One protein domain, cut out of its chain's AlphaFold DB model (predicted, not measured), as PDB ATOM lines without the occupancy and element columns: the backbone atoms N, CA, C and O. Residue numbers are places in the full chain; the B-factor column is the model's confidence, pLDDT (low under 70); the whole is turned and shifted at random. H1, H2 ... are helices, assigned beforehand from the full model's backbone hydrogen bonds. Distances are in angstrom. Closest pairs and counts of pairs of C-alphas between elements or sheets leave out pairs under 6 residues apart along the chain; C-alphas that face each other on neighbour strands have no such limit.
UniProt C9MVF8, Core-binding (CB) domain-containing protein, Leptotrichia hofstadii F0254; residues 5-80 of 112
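What this domain is: This is residues 5 to 80 of the 112 residues of the protein "Core-binding (CB) domain-containing protein" of Leptotrichia hofstadii F0254 (UniProt C9MVF8). A long helix, H1, sticks out as a free arm with residues 5 to 25 from a small body, in which H2 and H3 lie side by side as a helical hairpin. The printed part has 76 residues with three named helices, in the order H1, H2, H3, and no named strand; its class is all helix. It is extended and flat, with a radius of gyration of the C-alphas of 18.0 A and spans of 58 by 34 by 18 A.

Where its parts are: H1, residues 5 to 26, is 32.1 A long and begins at C-alpha 5 (218.345, 386.833, 402.435). H3, residues 50 to 71, is 30.4 A long and ends at C-alpha 71 (253.856, 353.534, 409.897). H2, residues 31 to 45, is 20.7 A long.

How they stand to each other: H1 is apart from H2 and from H3. H2 and H3 touch, with the closest C-alphas, those of Glu 43 and Ile 53, 6.5 A apart. This hairpin runs opposite ways at a shallow tilt of 13 degrees. In H1, H2 and H3 every O i to N i+4 pair is within hydrogen-bond range.

The domain as a whole: The C-alphas of Asn 5 and Asn 51, the two farthest apart, are 57.9 A apart. The printed part has no cut, and both links between helices are tight. Confidence is under 70 at residues 5 to 7, 10 to 11 and 13 to 29.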
ATOM      1  N   ASN A   5     217.116 386.950 401.640       61.50
ATOM      2  CA  ASN A   5     218.345 386.833 402.435       61.50
ATOM      3  C   ASN A   5     218.331 385.607 403.368       61.50
ATOM      4  O   ASN A   5     219.327 384.906 403.512       61.50
ATOM      5  N   THR A   6     217.167 385.283 403.935       63.53
ATOM      6  CA  THR A   6     216.980 384.129 404.830       63.53
ATOM      7  C   THR A   6     217.108 382.783 404.122       63.53
ATOM      8  O   THR A   6     217.536 381.807 404.738       63.53
ATOM      9  N   ASP A   7     216.760 382.713 402.839       65.44
ATOM     10  CA  ASP A   7     216.835 381.469 402.066       65.44
ATOM     11  C   ASP A   7     218.265 381.187 401.585       65.44
ATOM     12  O   ASP A   7     218.696 380.033 401.555       65.44
ATOM     13  N   ILE A   8     219.041 382.241 401.312       70.12
ATOM     14  CA  ILE A   8     220.470 382.146 400.988       70.12
ATOM     15  C   ILE A   8     221.268 381.684 402.213       70.12
ATOM     16  O   ILE A   8     222.077 380.764 402.109       70.12
ATOM     17  N   GLU A   9     221.006 382.247 403.395       70.19
ATOM     18  CA  GLU A   9     221.679 381.834 404.634       70.19
ATOM     19  C   GLU A   9     221.389 380.373 405.011       70.19
ATOM     20  O   GLU A   9     222.290 379.662 405.463       70.19
ATOM     21  N   LYS A  10     220.156 379.895 404.790       69.12
ATOM     22  CA  LYS A  10     219.799 378.480 404.978       69.12
ATOM     23  C   LYS A  10     220.544 377.580 404.000       69.12
ATOM     24  O   LYS A  10     221.077 376.556 404.417       69.12
ATOM     25  N   LYS A  11     220.633 377.973 402.725       69.31
ATOM     26  CA  LYS A  11     221.350 377.207 401.699       69.31
ATOM     27  C   LYS A  11     222.850 377.107 401.998       69.31
ATOM     28  O   LYS A  11     223.404 376.017 401.930       69.31
ATOM     29  N   ILE A  12     223.470 378.203 402.444       71.31
ATOM     30  CA  ILE A  12     224.886 378.236 402.853       71.31
ATOM     31  C   ILE A  12     225.146 377.336 404.070       71.31
ATOM     32  O   ILE A  12     226.195 376.699 404.144       71.31
ATOM     33  N   LYS A  13     224.223 377.277 405.041       68.44
ATOM     34  CA  LYS A  13     224.346 376.362 406.188       68.44
ATOM     35  C   LYS A  13     224.242 374.903 405.749       68.44
ATOM     36  O   LYS A  13     225.123 374.132 406.086       68.44
ATOM     37  N   ILE A  14     223.259 374.572 404.911       68.31
ATOM     38  CA  ILE A  14     223.085 373.217 404.368       68.31
ATOM     39  C   ILE A  14     224.332 372.767 403.589       68.31
ATOM     40  O   ILE A  14     224.810 371.661 403.801       68.31
ATOM     41  N   GLU A  15     224.906 373.621 402.736       61.97
ATOM     42  CA  GLU A  15     226.132 373.299 401.985       61.97
ATOM     43  C   GLU A  15     227.351 373.097 402.904       61.97
ATOM     44  O   GLU A  15     228.157 372.193 402.677       61.97
ATOM     45  N   LYS A  16     227.476 373.891 403.978       62.12
ATOM     46  CA  LYS A  16     228.527 373.709 404.996       62.12
ATOM     47  C   LYS A  16     228.332 372.431 405.810       62.12
ATOM     48  O   LYS A  16     229.313 371.756 406.103       62.12
ATOM     49  N   ASP A  17     227.091 372.100 406.145       57.22
ATOM     50  CA  ASP A  17     226.749 370.906 406.913       57.22
ATOM     51  C   ASP A  17     226.975 369.640 406.076       57.22
ATOM     52  O   ASP A  17     227.563 368.685 406.576       57.22
ATOM     53  N   ILE A  18     226.635 369.652 404.780       64.62
ATOM     54  CA  ILE A  18     226.959 368.569 403.832       64.62
ATOM     55  C   ILE A  18     228.480 368.407 403.702       64.62
ATOM     56  O   ILE A  18     228.995 367.309 403.899       64.62
ATOM     57  N   GLY A  19     229.217 369.500 403.474       54.97
ATOM     58  CA  GLY A  19     230.678 369.456 403.365       54.97
ATOM     59  C   GLY A  19     231.392 369.032 404.657       54.97
ATOM     60  O   GLY A  19     232.487 368.478 404.596       54.97
ATOM     61  N   ASN A  20     230.795 369.260 405.831       54.75
ATOM     62  CA  ASN A  20     231.308 368.753 407.107       54.75
ATOM     63  C   ASN A  20     230.938 367.280 407.336       54.75
ATOM     64  O   ASN A  20     231.773 366.518 407.813       54.75
ATOM     65  N   THR A  21     229.737 366.865 406.932       51.12
ATOM     66  CA  THR A  21     229.267 365.474 407.027       51.12
ATOM     67  C   THR A  21     230.079 364.546 406.119       51.12
ATOM     68  O   THR A  21     230.420 363.432 406.509       51.12
ATOM     69  N   GLU A  22     230.460 365.001 404.923       54.75
ATOM     70  CA  GLU A  22     231.378 364.270 404.040       54.75
ATOM     71  C   GLU A  22     232.772 364.134 404.669       54.75
ATOM     72  O   GLU A  22     233.331 363.041 404.691       54.75
ATOM     73  N   LYS A  23     233.304 365.203 405.277       51.81
ATOM     74  CA  LYS A  23     234.604 365.171 405.973       51.81
ATOM     75  C   LYS A  23     234.610 364.284 407.219       51.81
ATOM     76  O   LYS A  23     235.654 363.734 407.555       51.81
ATOM     77  N   GLU A  24     233.490 364.160 407.927       47.91
ATOM     78  CA  GLU A  24     233.367 363.262 409.082       47.91
ATOM     79  C   GLU A  24     233.185 361.796 408.670       47.91
ATOM     80  O   GLU A  24     233.751 360.921 409.322       47.91
ATOM     81  N   ASN A  25     232.492 361.514 407.561       48.44
ATOM     82  CA  ASN A  25     232.390 360.152 407.026       48.44
ATOM     83  C   ASN A  25     233.730 359.633 406.474       48.44
ATOM     84  O   ASN A  25     234.046 358.462 406.665       48.44
ATOM     85  N   VAL A  26     234.563 360.499 405.882       50.31
ATOM     86  CA  VAL A  26     235.925 360.140 405.427       50.31
ATOM     87  C   VAL A  26     236.833 359.720 406.596       50.31
ATOM     88  O   VAL A  26     237.680 358.848 406.433       50.31
ATOM     89  N   LYS A  27     236.617 360.250 407.809       47.84
ATOM     90  CA  LYS A  27     237.433 359.917 408.995       47.84
ATOM     91  C   LYS A  27     237.237 358.493 409.534       47.84
ATOM     92  O   LYS A  27     238.010 358.084 410.393       47.84
ATOM     93  N   ASN A  28     236.221 357.756 409.079       49.41
ATOM     94  CA  ASN A  28     235.865 356.430 409.606       49.41
ATOM     95  C   ASN A  28     235.852 355.327 408.532       49.41
ATOM     96  O   ASN A  28     235.283 354.253 408.734       49.41
ATOM     97  N   GLU A  29     236.480 355.578 407.384       57.75
ATOM     98  CA  GLU A  29     236.575 354.627 406.280       57.75
ATOM     99  C   GLU A  29     237.964 353.960 406.263       57.75
ATOM    100  O   GLU A  29     238.979 354.593 405.995       57.75
ATOM    101  N   ASN A  30     238.018 352.656 406.558       73.12
ATOM    102  CA  ASN A  30     239.257 351.868 406.568       73.12
ATOM    103  C   ASN A  30     239.924 351.868 405.173       73.12
ATOM    104  O   ASN A  30     239.244 351.613 404.175       73.12
ATOM    105  N   LEU A  31     241.248 352.082 405.100       83.25
ATOM    106  CA  LEU A  31     242.041 352.074 403.857       83.25
ATOM    107  C   LEU A  31     241.739 350.874 402.939       83.25
ATOM    108  O   LEU A  31     241.696 351.006 401.714       83.25
ATOM    109  N   VAL A  32     241.467 349.702 403.524       85.38
ATOM    110  CA  VAL A  32     241.121 348.469 402.796       85.38
ATOM    111  C   VAL A  32     239.860 348.637 401.946       85.38
ATOM    112  O   VAL A  32     239.797 348.143 400.823       85.38
ATOM    113  N   MET A  33     238.867 349.382 402.427       87.75
ATOM    114  CA  MET A  33     237.631 349.604 401.681       87.75
ATOM    115  C   MET A  33     237.881 350.427 400.404       87.75
ATOM    116  O   MET A  33     237.271 350.168 399.367       87.75
ATOM    117  N   TYR A  34     238.798 351.396 400.440       90.06
ATOM    118  CA  TYR A  34     239.187 352.144 399.241       90.06
ATOM    119  C   TYR A  34     239.956 351.278 398.242       90.06
ATOM    120  O   TYR A  34     239.752 351.420 397.035       90.06
ATOM    121  N   VAL A  35     240.774 350.334 398.725       92.50
ATOM    122  CA  VAL A  35     241.405 349.315 397.872       92.50
ATOM    123  C   VAL A  35     240.338 348.485 397.154       92.50
ATOM    124  O   VAL A  35     240.429 348.306 395.941       92.50
ATOM    125  N   ASP A  36     239.292 348.042 397.853       93.50
ATOM    126  CA  ASP A  36     238.203 347.276 397.236       93.50
ATOM    127  C   ASP A  36     237.407 348.103 396.213       93.50
ATOM    128  O   ASP A  36     237.148 347.616 395.108       93.50
ATOM    129  N   LYS A  37     237.081 349.368 396.526       94.62
ATOM    130  CA  LYS A  37     236.432 350.300 395.579       94.62
ATOM    131  C   LYS A  37     237.279 350.481 394.310       94.62
ATOM    132  O   LYS A  37     236.746 350.403 393.203       94.62
ATOM    133  N   PHE A  38     238.592 350.676 394.459       95.25
ATOM    134  CA  PHE A  38     239.522 350.802 393.334       95.25
ATOM    135  C   PHE A  38     239.574 349.523 392.489       95.25
ATOM    136  O   PHE A  38     239.423 349.581 391.271       95.25
ATOM    137  N   LEU A  39     239.725 348.355 393.118       97.19
ATOM    138  CA  LEU A  39     239.788 347.081 392.399       97.19
ATOM    139  C   LEU A  39     238.485 346.771 391.657       97.19
ATOM    140  O   LEU A  39     238.545 346.285 390.531       97.19
ATOM    141  N   TYR A  40     237.327 347.083 392.246       97.56
ATOM    142  CA  TYR A  40     236.033 346.949 391.575       97.56
ATOM    143  C   TYR A  40     235.957 347.822 390.321       97.56
ATOM    144  O   TYR A  40     235.537 347.353 389.266       97.56
ATOM    145  N   TYR A  41     236.387 349.080 390.420       98.12
ATOM    146  CA  TYR A  41     236.420 349.986 389.278       98.12
ATOM    147  C   TYR A  41     237.317 349.442 388.152       98.12
ATOM    148  O   TYR A  41     236.901 349.364 386.998       98.12
ATOM    149  N   GLU A  42     238.519 348.982 388.491       98.19
ATOM    150  CA  GLU A  42     239.460 348.394 387.534       98.19
ATOM    151  C   GLU A  42     238.925 347.101 386.887       98.19
ATOM    152  O   GLU A  42     239.131 346.868 385.694       98.19
ATOM    153  N   GLU A  43     238.237 346.256 387.657       97.81
ATOM    154  CA  GLU A  43     237.714 344.965 387.199       97.81
ATOM    155  C   GLU A  43     236.437 345.121 386.368       97.81
ATOM    156  O   GLU A  43     236.362 344.620 385.249       97.81
ATOM    157  N   VAL A  44     235.436 345.823 386.900       97.31
ATOM    158  CA  VAL A  44     234.080 345.866 386.334       97.31
ATOM    159  C   VAL A  44     233.910 347.011 385.347       97.31
ATOM    160  O   VAL A  44     233.282 346.827 384.307       97.31
ATOM    161  N   ILE A  45     234.464 348.187 385.651       97.31
ATOM    162  CA  ILE A  45     234.278 349.377 384.810       97.31
ATOM    163  C   ILE A  45     235.322 349.415 383.698       97.31
ATOM    164  O   ILE A  45     234.976 349.622 382.537       97.31
ATOM    165  N   LEU A  46     236.593 349.185 384.034       97.81
ATOM    166  CA  LEU A  46     237.679 349.185 383.049       97.81
ATOM    167  C   LEU A  46     237.916 347.821 382.390       97.81
ATOM    168  O   LEU A  46     238.654 347.746 381.406       97.81
ATOM    169  N   GLY A  47     237.309 346.747 382.904       97.50
ATOM    170  CA  GLY A  47     237.397 345.418 382.298       97.50
ATOM    171  C   GLY A  47     238.802 344.814 382.338       97.50
ATOM    172  O   GLY A  47     239.168 344.055 381.434       97.50
ATOM    173  N   LYS A  48     239.637 345.162 383.330       97.62
ATOM    174  CA  LYS A  48     240.995 344.609 383.418       97.62
ATOM    175  C   LYS A  48     240.971 343.106 383.686       97.62
ATOM    176  O   LYS A  48     240.104 342.570 384.369       97.62
ATOM    177  N   SER A  49     241.988 342.416 383.166       98.06
ATOM    178  CA  SER A  49     242.087 340.961 383.285       98.06
ATOM    179  C   SER A  49     242.176 340.498 384.742       98.06
ATOM    180  O   SER A  49     242.802 341.153 385.581       98.06
ATOM    181  N   PHE A  50     241.661 339.297 385.016       97.25
ATOM    182  CA  PHE A  50     241.738 338.672 386.338       97.25
ATOM    183  C   PHE A  50     243.166 338.639 386.904       97.25
ATOM    184  O   PHE A  50     243.378 338.926 388.079       97.25
ATOM    185  N   ASN A  51     244.171 338.334 386.075       97.50
ATOM    186  CA  ASN A  51     245.569 338.278 386.515       97.50
ATOM    187  C   ASN A  51     246.109 339.655 386.924       97.50
ATOM    188  O   ASN A  51     246.892 339.757 387.872       97.50
ATOM    189  N   THR A  52     245.662 340.712 386.245       97.62
ATOM    190  CA  THR A  52     245.998 342.095 386.588       97.62
ATOM    191  C   THR A  52     245.369 342.479 387.923       97.62
ATOM    192  O   THR A  52     246.091 342.870 388.836       97.62
ATOM    193  N   ILE A  53     244.057 342.269 388.075       98.25
ATOM    194  CA  ILE A  53     243.325 342.554 389.319       98.25
ATOM    195  C   ILE A  53     243.904 341.764 390.492       98.25
ATOM    196  O   ILE A  53     244.122 342.306 391.574       98.25
ATOM    197  N   ARG A  54     244.227 340.487 390.272       97.75
ATOM    198  CA  ARG A  54     244.865 339.632 391.275       97.75
ATOM    199  C   ARG A  54     246.220 340.177 391.721       97.75
ATOM    200  O   ARG A  54     246.514 340.132 392.914       97.75
ATOM    201  N   SER A  55     247.034 340.661 390.786       97.88
ATOM    202  CA  SER A  55     248.348 341.234 391.097       97.88
ATOM    203  C   SER A  55     248.204 342.542 391.873       97.88
ATOM    204  O   SER A  55     248.789 342.666 392.943       97.88
ATOM    205  N   TYR A  56     247.335 343.451 391.420       98.00
ATOM    206  CA  TYR A  56     247.051 344.701 392.131       98.00
ATOM    207  C   TYR A  56     246.555 344.454 393.551       98.00
ATOM    208  O   TYR A  56     247.080 345.040 394.490       98.00
ATOM    209  N   ARG A  57     245.591 343.545 393.729       97.38
ATOM    210  CA  ARG A  57     245.056 343.203 395.051       97.38
ATOM    211  C   ARG A  57     246.153 342.736 395.998       97.38
ATOM    212  O   ARG A  57     246.192 343.170 397.143       97.38
ATOM    213  N   ARG A  58     247.041 341.854 395.531       95.81
ATOM    214  CA  ARG A  58     248.161 341.364 396.342       95.81
ATOM    215  C   ARG A  58     249.058 342.519 396.785       95.81
ATOM    216  O   ARG A  58     249.368 342.606 397.969       95.81
ATOM    217  N   ASP A  59     249.457 343.367 395.846       96.12
ATOM    218  CA  ASP A  59     250.443 344.416 396.095       96.12
ATOM    219  C   ASP A  59     249.850 345.539 396.975       96.12
ATOM    220  O   ASP A  59     250.492 345.978 397.928       96.12
ATOM    221  N   LEU A  60     248.591 345.930 396.738       96.06
ATOM    222  CA  LEU A  60     247.883 346.932 397.543       96.06
ATOM    223  C   LEU A  60     247.625 346.449 398.969       96.06
ATOM    224  O   LEU A  60     247.911 347.179 399.908       96.06
ATOM    225  N   LEU A  61     247.137 345.218 399.162       94.69
ATOM    226  CA  LEU A  61     246.900 344.694 400.513       94.69
ATOM    227  C   LEU A  61     248.200 344.527 401.301       94.69
ATOM    228  O   LEU A  61     248.219 344.763 402.504       94.69
ATOM    229  N   GLN A  62     249.291 344.154 400.631       94.62
ATOM    230  CA  GLN A  62     250.607 344.117 401.259       94.62
ATOM    231  C   GLN A  62     251.073 345.511 401.699       94.62
ATOM    232  O   GLN A  62     251.710 345.628 402.744       94.62
ATOM    233  N   PHE A  63     250.770 346.549 400.918       96.12
ATOM    234  CA  PHE A  63     251.067 347.925 401.299       96.12
ATOM    235  C   PHE A  63     250.196 348.388 402.475       96.12
ATOM    236  O   PHE A  63     250.736 348.933 403.428       96.12
ATOM    237  N   MET A  64     248.893 348.084 402.480       94.62
ATOM    238  CA  MET A  64     248.015 348.399 403.619       94.62
ATOM    239  C   MET A  64     248.473 347.713 404.914       94.62
ATOM    240  O   MET A  64     248.505 348.349 405.958       94.62
ATOM    241  N   GLU A  65     248.887 346.440 404.843       92.75
ATOM    242  CA  GLU A  65     249.460 345.714 405.990       92.75
ATOM    243  C   GLU A  65     250.744 346.386 406.503       92.75
ATOM    244  O   GLU A  65     250.982 346.422 407.705       92.75
ATOM    245  N   TYR A  66     251.569 346.933 405.605       95.38
ATOM    246  CA  TYR A  66     252.770 347.672 405.988       95.38
ATOM    247  C   TYR A  66     252.446 349.001 406.685       95.38
ATOM    248  O   TYR A  66     253.051 349.299 407.712       95.38
ATOM    249  N   LEU A  67     251.505 349.777 406.137       94.62
ATOM    250  CA  LEU A  67     251.090 351.059 406.715       94.62
ATOM    251  C   LEU A  67     250.567 350.882 408.141       94.62
ATOM    252  O   LEU A  67     250.980 351.613 409.033       94.62
ATOM    253  N   ASP A  68     249.718 349.874 408.345       91.69
ATOM    254  CA  ASP A  68     249.117 349.557 409.643       91.69
ATOM    255  C   ASP A  68     250.161 349.098 410.674       91.69
ATOM    256  O   ASP A  68     250.164 349.565 411.807       91.69
ATOM    257  N   GLU A  69     251.082 348.206 410.290       91.75
ATOM    258  CA  GLU A  69     252.017 347.583 411.239       91.75
ATOM    259  C   GLU A  69     253.264 348.428 411.548       91.75
ATOM    260  O   GLU A  69     253.845 348.267 412.623       91.75
ATOM    261  N   TYR A  70     253.715 349.279 410.618       93.81
ATOM    262  CA  TYR A  70     255.018 349.954 410.732       93.81
ATOM    263  C   TYR A  70     254.969 351.480 410.679       93.81
ATOM    264  O   TYR A  70     255.890 352.105 411.199       93.81
ATOM    265  N   GLU A  71     253.955 352.074 410.047       92.44
ATOM    266  CA  GLU A  71     253.856 353.534 409.897       92.44
ATOM    267  C   GLU A  71     252.707 354.132 410.728       92.44
ATOM    268  O   GLU A  71     252.642 355.348 410.864       92.44
ATOM    269  N   GLU A  72     251.809 353.299 411.278       91.75
ATOM    270  CA  GLU A  72     250.585 353.711 411.993       91.75
ATOM    271  C   GLU A  72     249.703 354.675 411.168       91.75
ATOM    272  O   GLU A  72     248.979 355.513 411.702       91.75
ATOM    273  N   ILE A  73     249.760 354.545 409.836       91.31
ATOM    274  CA  ILE A  73     248.996 355.371 408.897       91.31
ATOM    275  C   ILE A  73     247.662 354.692 408.599       91.31
ATOM    276  O   ILE A  73     247.611 353.587 408.050       91.31
ATOM    277  N   HIS A  74     246.570 355.399 408.886       88.62
ATOM    278  CA  HIS A  74     245.205 354.910 408.663       88.62
ATOM    279  C   HIS A  74     244.391 355.780 407.695       88.62
ATOM    280  O   HIS A  74     243.231 355.468 407.424       88.62
ATOM    281  N   ASN A  75     244.995 356.836 407.141       86.00
ATOM    282  CA  ASN A  75     244.376 357.737 406.174       86.00
ATOM    283  C   ASN A  75     245.273 357.944 404.933       86.00
ATOM    284  O   ASN A  75     246.486 358.095 405.048       86.00
ATOM    285  N   PHE A  76     244.676 357.982 403.737       85.75
ATOM    286  CA  PHE A  76     245.366 358.280 402.480       85.75
ATOM    287  C   PHE A  76     246.001 359.668 402.447       85.75
ATOM    288  O   PHE A  76     247.042 359.819 401.813       85.75
ATOM    289  N   GLU A  77     245.419 360.667 403.119       88.00
ATOM    290  CA  GLU A  77     246.011 362.012 403.163       88.00
ATOM    291  C   GLU A  77     247.365 362.059 403.888       88.00
ATOM    292  O   GLU A  77     248.134 362.992 403.676       88.00
ATOM    293  N   GLU A  78     247.674 361.054 404.708       90.12
ATOM    294  CA  GLU A  78     248.951 360.922 405.420       90.12
ATOM    295  C   GLU A  78     250.009 360.170 404.595       90.12
ATOM    296  O   GLU A  78     251.180 360.113 404.969       90.12
ATOM    297  N   ILE A  79     249.621 359.580 403.458       92.06
ATOM    298  CA  ILE A  79     250.545 358.838 402.606       92.06
ATOM    299  C   ILE A  79     251.365 359.820 401.770       92.06
ATOM    300  O   ILE A  79     250.861 360.494 400.870       92.06
ATOM    301  N   GLU A  80     252.674 359.814 402.001       94.81
ATOM    302  CA  GLU A  80     253.624 360.632 401.263       94.81
ATOM    303  C   GLU A  80     254.528 359.795 400.349       94.81
ATOM    304  O   GLU A  80     254.647 358.571 400.446       94.81
TER     305      GLU A  80